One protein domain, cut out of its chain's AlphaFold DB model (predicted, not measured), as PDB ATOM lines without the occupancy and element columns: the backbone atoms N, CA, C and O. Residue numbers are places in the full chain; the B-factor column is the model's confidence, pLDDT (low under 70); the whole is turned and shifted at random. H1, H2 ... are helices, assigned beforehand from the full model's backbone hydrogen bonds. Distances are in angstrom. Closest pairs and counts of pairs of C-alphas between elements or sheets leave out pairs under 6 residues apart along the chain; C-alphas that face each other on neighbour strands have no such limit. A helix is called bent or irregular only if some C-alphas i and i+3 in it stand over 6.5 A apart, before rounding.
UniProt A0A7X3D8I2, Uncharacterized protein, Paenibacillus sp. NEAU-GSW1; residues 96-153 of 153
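What this domain is: This is residues 96 to 153 of the 153 residues of an uncharacterized protein of Paenibacillus sp. NEAU-GSW1 (UniProt A0A7X3D8I2). One long helix, H3, makes the longest axis; before it H1, a free link and H2 form an open loop beside its first part, H1 packing on H3. Residues 138 to 153 stick out. The 58 printed residues, all helix by class, hold H1, H2 and H3 in that order; the whole is loose, radius of gyration of the C-alphas 14.7 A, spanning 48 by 25 by 15 A.

Where its parts are: Find C-alpha 96 at (-26.457, -19.075, -23.864); H1 runs from there to 104, 13.3 A, only just irregular: C-alphas 99 and 102 are 6.7 A apart. H2, residues 111 to 118, covers 10.5 A. H3, residues 123 to 151, covers 42.4 A to C-alpha 151 at (-56.948, -3.700, -22.034).

How they stand to each other: H1 touches H3 at residues 129 to 136 alone; look at their closest C-alphas, Leu 98 and Leu 129, 6.6 A apart. Their steep tilt is 40 degrees, the same way. H2 is close to H3 but not clearly touching: the closest C-alphas, Tyr 118 and Leu 126, are 7.2 A apart. H1 and H2 are apart. In H2 and H3 every O i to N i+4 pair is within hydrogen-bond range; in H1 2 of 5 are, and 3 of 6 O i to N i+3 pairs.

The domain as a whole: The farthest C-alphas, Lys 120 and Gln 153, are 48.1 A apart. The printed part has no cut and no long link. Look for pLDDT under 70 at residues 96, 98 to 99 and 153.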
ATOM      1  N   GLU A  96     -26.006 -20.458 -24.069       67.75
ATOM      2  CA  GLU A  96     -26.457 -19.075 -23.864       67.75
ATOM      3  C   GLU A  96     -26.663 -18.312 -25.177       67.75
ATOM      4  O   GLU A  96     -27.510 -17.423 -25.266       67.75
ATOM      5  N   GLU A  97     -25.896 -18.649 -26.213       70.69
ATOM      6  CA  GLU A  97     -26.065 -18.038 -27.526       70.69
ATOM      7  C   GLU A  97     -27.333 -18.583 -28.187       70.69
ATOM      8  O   GLU A  97     -28.113 -17.801 -28.717       70.69
ATOM      9  N   LEU A  98     -27.597 -19.891 -28.064       68.31
ATOM     10  CA  LEU A  98     -28.823 -20.536 -28.553       68.31
ATOM     11  C   LEU A  98     -30.095 -19.936 -27.934       68.31
ATOM     12  O   LEU A  98     -31.027 -19.598 -28.665       68.31
ATOM     13  N   SER A  99     -30.113 -19.727 -26.615       67.50
ATOM     14  CA  SER A  99     -31.292 -19.211 -25.905       67.50
ATOM     15  C   SER A  99     -31.600 -17.742 -26.216       67.50
ATOM     16  O   SER A  99     -32.756 -17.317 -26.174       67.50
ATOM     17  N   ASN A 100     -30.587 -16.950 -26.577       71.44
ATOM     18  CA  ASN A 100     -30.759 -15.538 -26.915       71.44
ATOM     19  C   ASN A 100     -31.141 -15.290 -28.386       71.44
ATOM     20  O   ASN A 100     -31.538 -14.170 -28.715       71.44
ATOM     21  N   ILE A 101     -31.101 -16.308 -29.260       74.81
ATOM     22  CA  ILE A 101     -31.487 -16.180 -30.681       74.81
ATOM     23  C   ILE A 101     -32.912 -15.643 -30.835       74.81
ATOM     24  O   ILE A 101     -33.169 -14.846 -31.738       74.81
ATOM     25  N   PHE A 102     -33.829 -16.054 -29.959       72.88
ATOM     26  CA  PHE A 102     -35.253 -15.726 -30.077       72.88
ATOM     27  C   PHE A 102     -35.602 -14.309 -29.617       72.88
ATOM     28  O   PHE A 102     -36.580 -13.742 -30.090       72.88
ATOM     29  N   LYS A 103     -34.774 -13.695 -28.766       71.94
ATOM     30  CA  LYS A 103     -35.020 -12.345 -28.234       71.94
ATOM     31  C   LYS A 103     -34.735 -11.228 -29.242       71.94
ATOM     32  O   LYS A 103     -35.231 -10.123 -29.078       71.94
ATOM     33  N   GLN A 104     -33.906 -11.492 -30.255       70.56
ATOM     34  CA  GLN A 104     -33.444 -10.494 -31.234       70.56
ATOM     35  C   GLN A 104     -33.830 -10.870 -32.668       70.56
ATOM     36  O   GLN A 104     -33.092 -10.639 -33.633       70.56
ATOM     37  N   VAL A 105     -34.992 -11.497 -32.814       75.50
ATOM     38  CA  VAL A 105     -35.539 -11.867 -34.112       75.50
ATOM     39  C   VAL A 105     -36.028 -10.608 -34.827       75.50
ATOM     40  O   VAL A 105     -37.034 -10.024 -34.448       75.50
ATOM     41  N   LYS A 106     -35.308 -10.187 -35.874       78.62
ATOM     42  CA  LYS A 106     -35.805  -9.172 -36.815       78.62
ATOM     43  C   LYS A 106     -36.959  -9.749 -37.640       78.62
ATOM     44  O   LYS A 106     -37.016 -10.962 -37.824       78.62
ATOM     45  N   GLU A 107     -37.834  -8.902 -38.165       73.50
ATOM     46  CA  GLU A 107     -38.867  -9.328 -39.120       73.50
ATOM     47  C   GLU A 107     -38.233  -9.603 -40.498       73.50
ATOM     48  O   GLU A 107     -38.392 -10.693 -41.048       73.50
ATOM     49  N   ASP A 108     -37.347  -8.714 -40.959       81.56
ATOM     50  CA  ASP A 108     -36.636  -8.819 -42.246       81.56
ATOM     51  C   ASP A 108     -35.356  -9.673 -42.173       81.56
ATOM     52  O   ASP A 108     -34.235  -9.218 -42.431       81.56
ATOM     53  N   ARG A 109     -35.478 -10.933 -41.750       81.69
ATOM     54  CA  ARG A 109     -34.315 -11.836 -41.669       81.69
ATOM     55  C   ARG A 109     -33.940 -12.349 -43.048       81.69
ATOM     56  O   ARG A 109     -34.767 -12.901 -43.763       81.69
ATOM     57  N   ASP A 110     -32.648 -12.297 -43.356       88.19
ATOM     58  CA  ASP A 110     -32.086 -13.027 -44.491       88.19
ATOM     59  C   ASP A 110     -32.206 -14.543 -44.244       88.19
ATOM     60  O   ASP A 110     -31.422 -15.146 -43.497       88.19
ATOM     61  N   ILE A 111     -33.212 -15.149 -44.878       88.75
ATOM     62  CA  ILE A 111     -33.562 -16.569 -44.753       88.75
ATOM     63  C   ILE A 111     -32.388 -17.457 -45.167       88.75
ATOM     64  O   ILE A 111     -32.101 -18.456 -44.506       88.75
ATOM     65  N   GLU A 112     -31.660 -17.087 -46.219       90.31
ATOM     66  CA  GLU A 112     -30.564 -17.897 -46.745       90.31
ATOM     67  C   GLU A 112     -29.358 -17.876 -45.798       90.31
ATOM     68  O   GLU A 112     -28.665 -18.880 -45.600       90.31
ATOM     69  N   ARG A 113     -29.109 -16.745 -45.137       86.56
ATOM     70  CA  ARG A 113     -28.088 -16.655 -44.085       86.56
ATOM     71  C   ARG A 113     -28.467 -17.462 -42.844       86.56
ATOM     72  O   ARG A 113     -27.592 -18.102 -42.253       86.56
ATOM     73  N   VAL A 114     -29.741 -17.456 -42.452       86.75
ATOM     74  CA  VAL A 114     -30.253 -18.261 -41.330       86.75
ATOM     75  C   VAL A 114     -30.148 -19.751 -41.648       86.75
ATOM     76  O   VAL A 114     -29.587 -20.509 -40.855       86.75
ATOM     77  N   ARG A 115     -30.564 -20.162 -42.848       89.00
ATOM     78  CA  ARG A 115     -30.451 -21.543 -43.330       89.00
ATOM     79  C   ARG A 115     -29.008 -22.040 -43.287       89.00
ATOM     80  O   ARG A 115     -28.740 -23.101 -42.725       89.00
ATOM     81  N   ARG A 116     -28.056 -21.248 -43.796       88.50
ATOM     82  CA  ARG A 116     -26.618 -21.562 -43.729       88.50
ATOM     83  C   ARG A 116     -26.096 -21.687 -42.299       88.50
ATOM     84  O   ARG A 116     -25.171 -22.461 -42.068       88.50
ATOM     85  N   ARG A 117     -26.646 -20.933 -41.343       85.50
ATOM     86  CA  ARG A 117     -26.282 -21.043 -39.921       85.50
ATOM     87  C   ARG A 117     -26.806 -22.345 -39.320       85.50
ATOM     88  O   ARG A 117     -26.037 -23.058 -38.689       85.50
ATOM     89  N   TYR A 118     -28.071 -22.681 -39.559       88.12
ATOM     90  CA  TYR A 118     -28.693 -23.901 -39.034       88.12
ATOM     91  C   TYR A 118     -28.092 -25.178 -39.621       88.12
ATOM     92  O   TYR A 118     -27.902 -26.145 -38.896       88.12
ATOM     93  N   MET A 119     -27.669 -25.157 -40.886       89.44
ATOM     94  CA  MET A 119     -26.963 -26.284 -41.511       89.44
ATOM     95  C   MET A 119     -25.585 -26.588 -40.900       89.44
ATOM     96  O   MET A 119     -25.031 -27.655 -41.150       89.44
ATOM     97  N   LYS A 120     -25.007 -25.669 -40.114       86.75
ATOM     98  CA  LYS A 120     -23.740 -25.899 -39.397       86.75
ATOM     99  C   LYS A 120     -23.934 -26.561 -38.032       86.75
ATOM    100  O   LYS A 120     -22.943 -26.964 -37.429       86.75
ATOM    101  N   LEU A 121     -25.172 -26.640 -37.547       85.25
ATOM    102  CA  LEU A 121     -25.500 -27.237 -36.259       85.25
ATOM    103  C   LEU A 121     -25.630 -28.755 -36.373       85.25
ATOM    104  O   LEU A 121     -26.041 -29.306 -37.395       85.25
ATOM    105  N   SER A 122     -25.297 -29.440 -35.288       87.12
ATOM    106  CA  SER A 122     -25.589 -30.859 -35.122       87.12
ATOM    107  C   SER A 122     -27.093 -31.102 -34.966       87.12
ATOM    108  O   SER A 122     -27.854 -30.223 -34.559       87.12
ATOM    109  N   LYS A 123     -27.533 -32.341 -35.222       89.56
ATOM    110  CA  LYS A 123     -28.934 -32.747 -35.020       89.56
ATOM    111  C   LYS A 123     -29.429 -32.438 -33.601       89.56
ATOM    112  O   LYS A 123     -30.553 -31.982 -33.446       89.56
ATOM    113  N   SER A 124     -28.596 -32.657 -32.583       85.81
ATOM    114  CA  SER A 124     -28.931 -32.338 -31.189       85.81
ATOM    115  C   SER A 124     -29.130 -30.841 -30.956       85.81
ATOM    116  O   SER A 124     -30.085 -30.459 -30.293       85.81
ATOM    117  N   GLU A 125     -28.271 -29.994 -31.529       85.56
ATOM    118  CA  GLU A 125     -28.398 -28.534 -31.406       85.56
ATOM    119  C   GLU A 125     -29.647 -28.015 -32.132       85.56
ATOM    120  O   GLU A 125     -30.305 -27.106 -31.638       85.56
ATOM    121  N   LEU A 126     -30.015 -28.615 -33.270       90.25
ATOM    122  CA  LEU A 126     -31.261 -28.291 -33.975       90.25
ATOM    123  C   LEU A 126     -32.512 -28.684 -33.183       90.25
ATOM    124  O   LEU A 126     -33.474 -27.922 -33.167       90.25
ATOM    125  N   VAL A 127     -32.504 -29.852 -32.533       89.88
ATOM    126  CA  VAL A 127     -33.619 -30.296 -31.680       89.88
ATOM    127  C   VAL A 127     -33.796 -29.348 -30.497       89.88
ATOM    128  O   VAL A 127     -34.907 -28.892 -30.248       89.88
ATOM    129  N   GLU A 128     -32.705 -28.998 -29.815       88.44
ATOM    130  CA  GLU A 128     -32.734 -28.056 -28.693       88.44
ATOM    131  C   GLU A 128     -33.242 -26.672 -29.129       88.44
ATOM    132  O   GLU A 128     -34.108 -26.087 -28.480       88.44
ATOM    133  N   LEU A 129     -32.760 -26.176 -30.273       88.56
ATOM    134  CA  LEU A 129     -33.215 -24.914 -30.853       88.56
ATOM    135  C   LEU A 129     -34.727 -24.930 -31.129       88.56
ATOM    136  O   LEU A 129     -35.411 -23.947 -30.847       88.56
ATOM    137  N   LEU A 130     -35.259 -26.030 -31.670       90.75
ATOM    138  CA  LEU A 130     -36.684 -26.152 -31.972       90.75
ATOM    139  C   LEU A 130     -37.531 -26.126 -30.692       90.75
ATOM    140  O   LEU A 130     -38.469 -25.335 -30.607       90.75
ATOM    141  N   ILE A 131     -37.147 -26.900 -29.674       90.31
ATOM    142  CA  ILE A 131     -37.838 -26.930 -28.374       90.31
ATOM    143  C   ILE A 131     -37.876 -25.531 -27.743       90.31
ATOM    144  O   ILE A 131     -38.926 -25.074 -27.289       90.31
ATOM    145  N   GLN A 132     -36.749 -24.816 -27.753       86.88
ATOM    146  CA  GLN A 132     -36.678 -23.453 -27.221       86.88
ATOM    147  C   GLN A 132     -37.559 -22.476 -28.010       86.88
ATOM    148  O   GLN A 132     -38.187 -21.600 -27.414       86.88
ATOM    149  N   SER A 133     -37.648 -22.643 -29.333       87.69
ATOM    150  CA  SER A 133     -38.517 -21.814 -30.172       87.69
ATOM    151  C   SER A 133     -39.998 -21.996 -29.830       87.69
ATOM    152  O   SER A 133     -40.720 -21.010 -29.690       87.69
ATOM    153  N   GLU A 134     -40.438 -23.237 -29.613       89.75
ATOM    154  CA  GLU A 134     -41.819 -23.558 -29.245       89.75
ATOM    155  C   GLU A 134     -42.172 -22.983 -27.870       89.75
ATOM    156  O   GLU A 134     -43.216 -22.347 -27.708       89.75
ATOM    157  N   GLN A 135     -41.275 -23.137 -26.890       88.38
ATOM    158  CA  GLN A 135     -41.458 -22.572 -25.552       88.38
ATOM    159  C   GLN A 135     -41.543 -21.045 -25.582       88.38
ATOM    160  O   GLN A 135     -42.405 -20.469 -24.916       88.38
ATOM    161  N   TYR A 136     -40.688 -20.388 -26.368       87.25
ATOM    162  CA  TYR A 136     -40.698 -18.935 -26.505       87.25
ATOM    163  C   TYR A 136     -42.011 -18.432 -27.121       87.25
ATOM    164  O   TYR A 136     -42.626 -17.510 -26.587       87.25
ATOM    165  N   ILE A 137     -42.486 -19.076 -28.194       87.44
ATOM    166  CA  ILE A 137     -43.772 -18.744 -28.826       87.44
ATOM    167  C   ILE A 137     -44.924 -18.932 -27.831       87.44
ATOM    168  O   ILE A 137     -45.763 -18.044 -27.686       87.44
ATOM    169  N   ALA A 138     -44.952 -20.050 -27.102       89.69
ATOM    170  CA  ALA A 138     -45.994 -20.325 -26.117       89.69
ATOM    171  C   ALA A 138     -46.019 -19.283 -24.984       89.69
ATOM    172  O   ALA A 138     -47.093 -18.821 -24.588       89.69
ATOM    173  N   GLN A 139     -44.847 -18.879 -24.481       88.06
ATOM    174  CA  GLN A 139     -44.726 -17.834 -23.460       88.06
ATOM    175  C   GLN A 139     -45.204 -16.478 -23.982       88.06
ATOM    176  O   GLN A 139     -45.985 -15.809 -23.304       88.06
ATOM    177  N   ASN A 140     -44.783 -16.091 -25.187       87.00
ATOM    178  CA  ASN A 140     -45.157 -14.809 -25.773       87.00
ATOM    179  C   ASN A 140     -46.663 -14.728 -26.063       87.00
ATOM    180  O   ASN A 140     -47.295 -13.729 -25.741       87.00
ATOM    181  N   ASN A 141     -47.265 -15.807 -26.570       89.25
ATOM    182  CA  ASN A 141     -48.712 -15.877 -26.794       89.25
ATOM    183  C   ASN A 141     -49.501 -15.739 -25.486       89.25
ATOM    184  O   ASN A 141     -50.525 -15.061 -25.449       89.25
ATOM    185  N   LYS A 142     -49.020 -16.355 -24.398       90.12
ATOM    186  CA  LYS A 142     -49.644 -16.226 -23.075       90.12
ATOM    187  C   LYS A 142     -49.569 -14.792 -22.547       90.12
ATOM    188  O   LYS A 142     -50.544 -14.318 -21.971       90.12
ATOM    189  N   LEU A 143     -48.426 -14.125 -22.722       89.31
ATOM    190  CA  LEU A 143     -48.250 -12.722 -22.336       89.31
ATOM    191  C   LEU A 143     -49.168 -11.810 -23.150       89.31
ATOM    192  O   LEU A 143     -49.912 -11.036 -22.562       89.31
ATOM    193  N   TRP A 144     -49.191 -11.978 -24.473       89.38
ATOM    194  CA  TRP A 144     -50.056 -11.209 -25.364       89.38
ATOM    195  C   TRP A 144     -51.542 -11.365 -25.017       89.38
ATOM    196  O   TRP A 144     -52.245 -10.370 -24.883       89.38
ATOM    197  N   LEU A 145     -52.014 -12.598 -24.786       88.81
ATOM    198  CA  LEU A 145     -53.394 -12.845 -24.351       88.81
ATOM    199  C   LEU A 145     -53.710 -12.119 -23.041       88.81
ATOM    200  O   LEU A 145     -54.771 -11.518 -22.917       88.81
ATOM    201  N   LYS A 146     -52.795 -12.170 -22.067       90.12
ATOM    202  CA  LYS A 146     -52.972 -11.502 -20.776       90.12
ATOM    203  C   LYS A 146     -53.095  -9.984 -20.943       90.12
ATOM    204  O   LYS A 146     -54.021  -9.403 -20.392       90.12
ATOM    205  N   GLU A 147     -52.201  -9.371 -21.715       90.00
ATOM    206  CA  GLU A 147     -52.239  -7.931 -22.000       90.00
ATOM    207  C   GLU A 147     -53.516  -7.521 -22.738       90.00
ATOM    208  O   GLU A 147     -54.067  -6.456 -22.471       90.00
ATOM    209  N   GLU A 148     -54.003  -8.354 -23.659       86.69
ATOM    210  CA  GLU A 148     -55.240  -8.075 -24.385       86.69
ATOM    211  C   GLU A 148     -56.455  -8.121 -23.448       86.69
ATOM    212  O   GLU A 148     -57.273  -7.208 -23.468       86.69
ATOM    213  N   PHE A 149     -56.544  -9.116 -22.556       87.25
ATOM    214  CA  PHE A 149     -57.605  -9.165 -21.542       87.25
ATOM    215  C   PHE A 149     -57.560  -7.975 -20.571       87.25
ATOM    216  O   PHE A 149     -58.614  -7.456 -20.215       87.25
ATOM    217  N   GLU A 150     -56.369  -7.517 -20.172       86.62
ATOM    218  CA  GLU A 150     -56.202  -6.350 -19.291       86.62
ATOM    219  C   GLU A 150     -56.608  -5.023 -19.960       86.62
ATOM    220  O   GLU A 150     -57.010  -4.095 -19.265       86.62
ATOM    221  N   LYS A 151     -56.535  -4.912 -21.294       83.06
ATOM    222  CA  LYS A 151     -56.948  -3.700 -22.034       83.06
ATOM    223  C   LYS A 151     -58.460  -3.550 -22.203       83.06
ATOM    224  O   LYS A 151     -58.920  -2.435 -22.438       83.06
ATOM    225  N   HIS A 152     -59.211  -4.649 -22.146       74.38
ATOM    226  CA  HIS A 152     -60.669  -4.671 -22.349       74.38
ATOM    227  C   HIS A 152     -61.461  -4.825 -21.034       74.38
ATOM    228  O   HIS A 152     -62.654  -5.128 -21.076       74.38
ATOM    229  N   GLN A 153     -60.806  -4.627 -19.883       54.59
ATOM    230  CA  GLN A 153     -61.414  -4.513 -18.548       54.59
ATOM    231  C   GLN A 153     -61.506  -3.052 -18.105       54.59
ATOM    232  O   GLN A 153     -62.517  -2.725 -17.444       54.59
TER     233      GLN A 153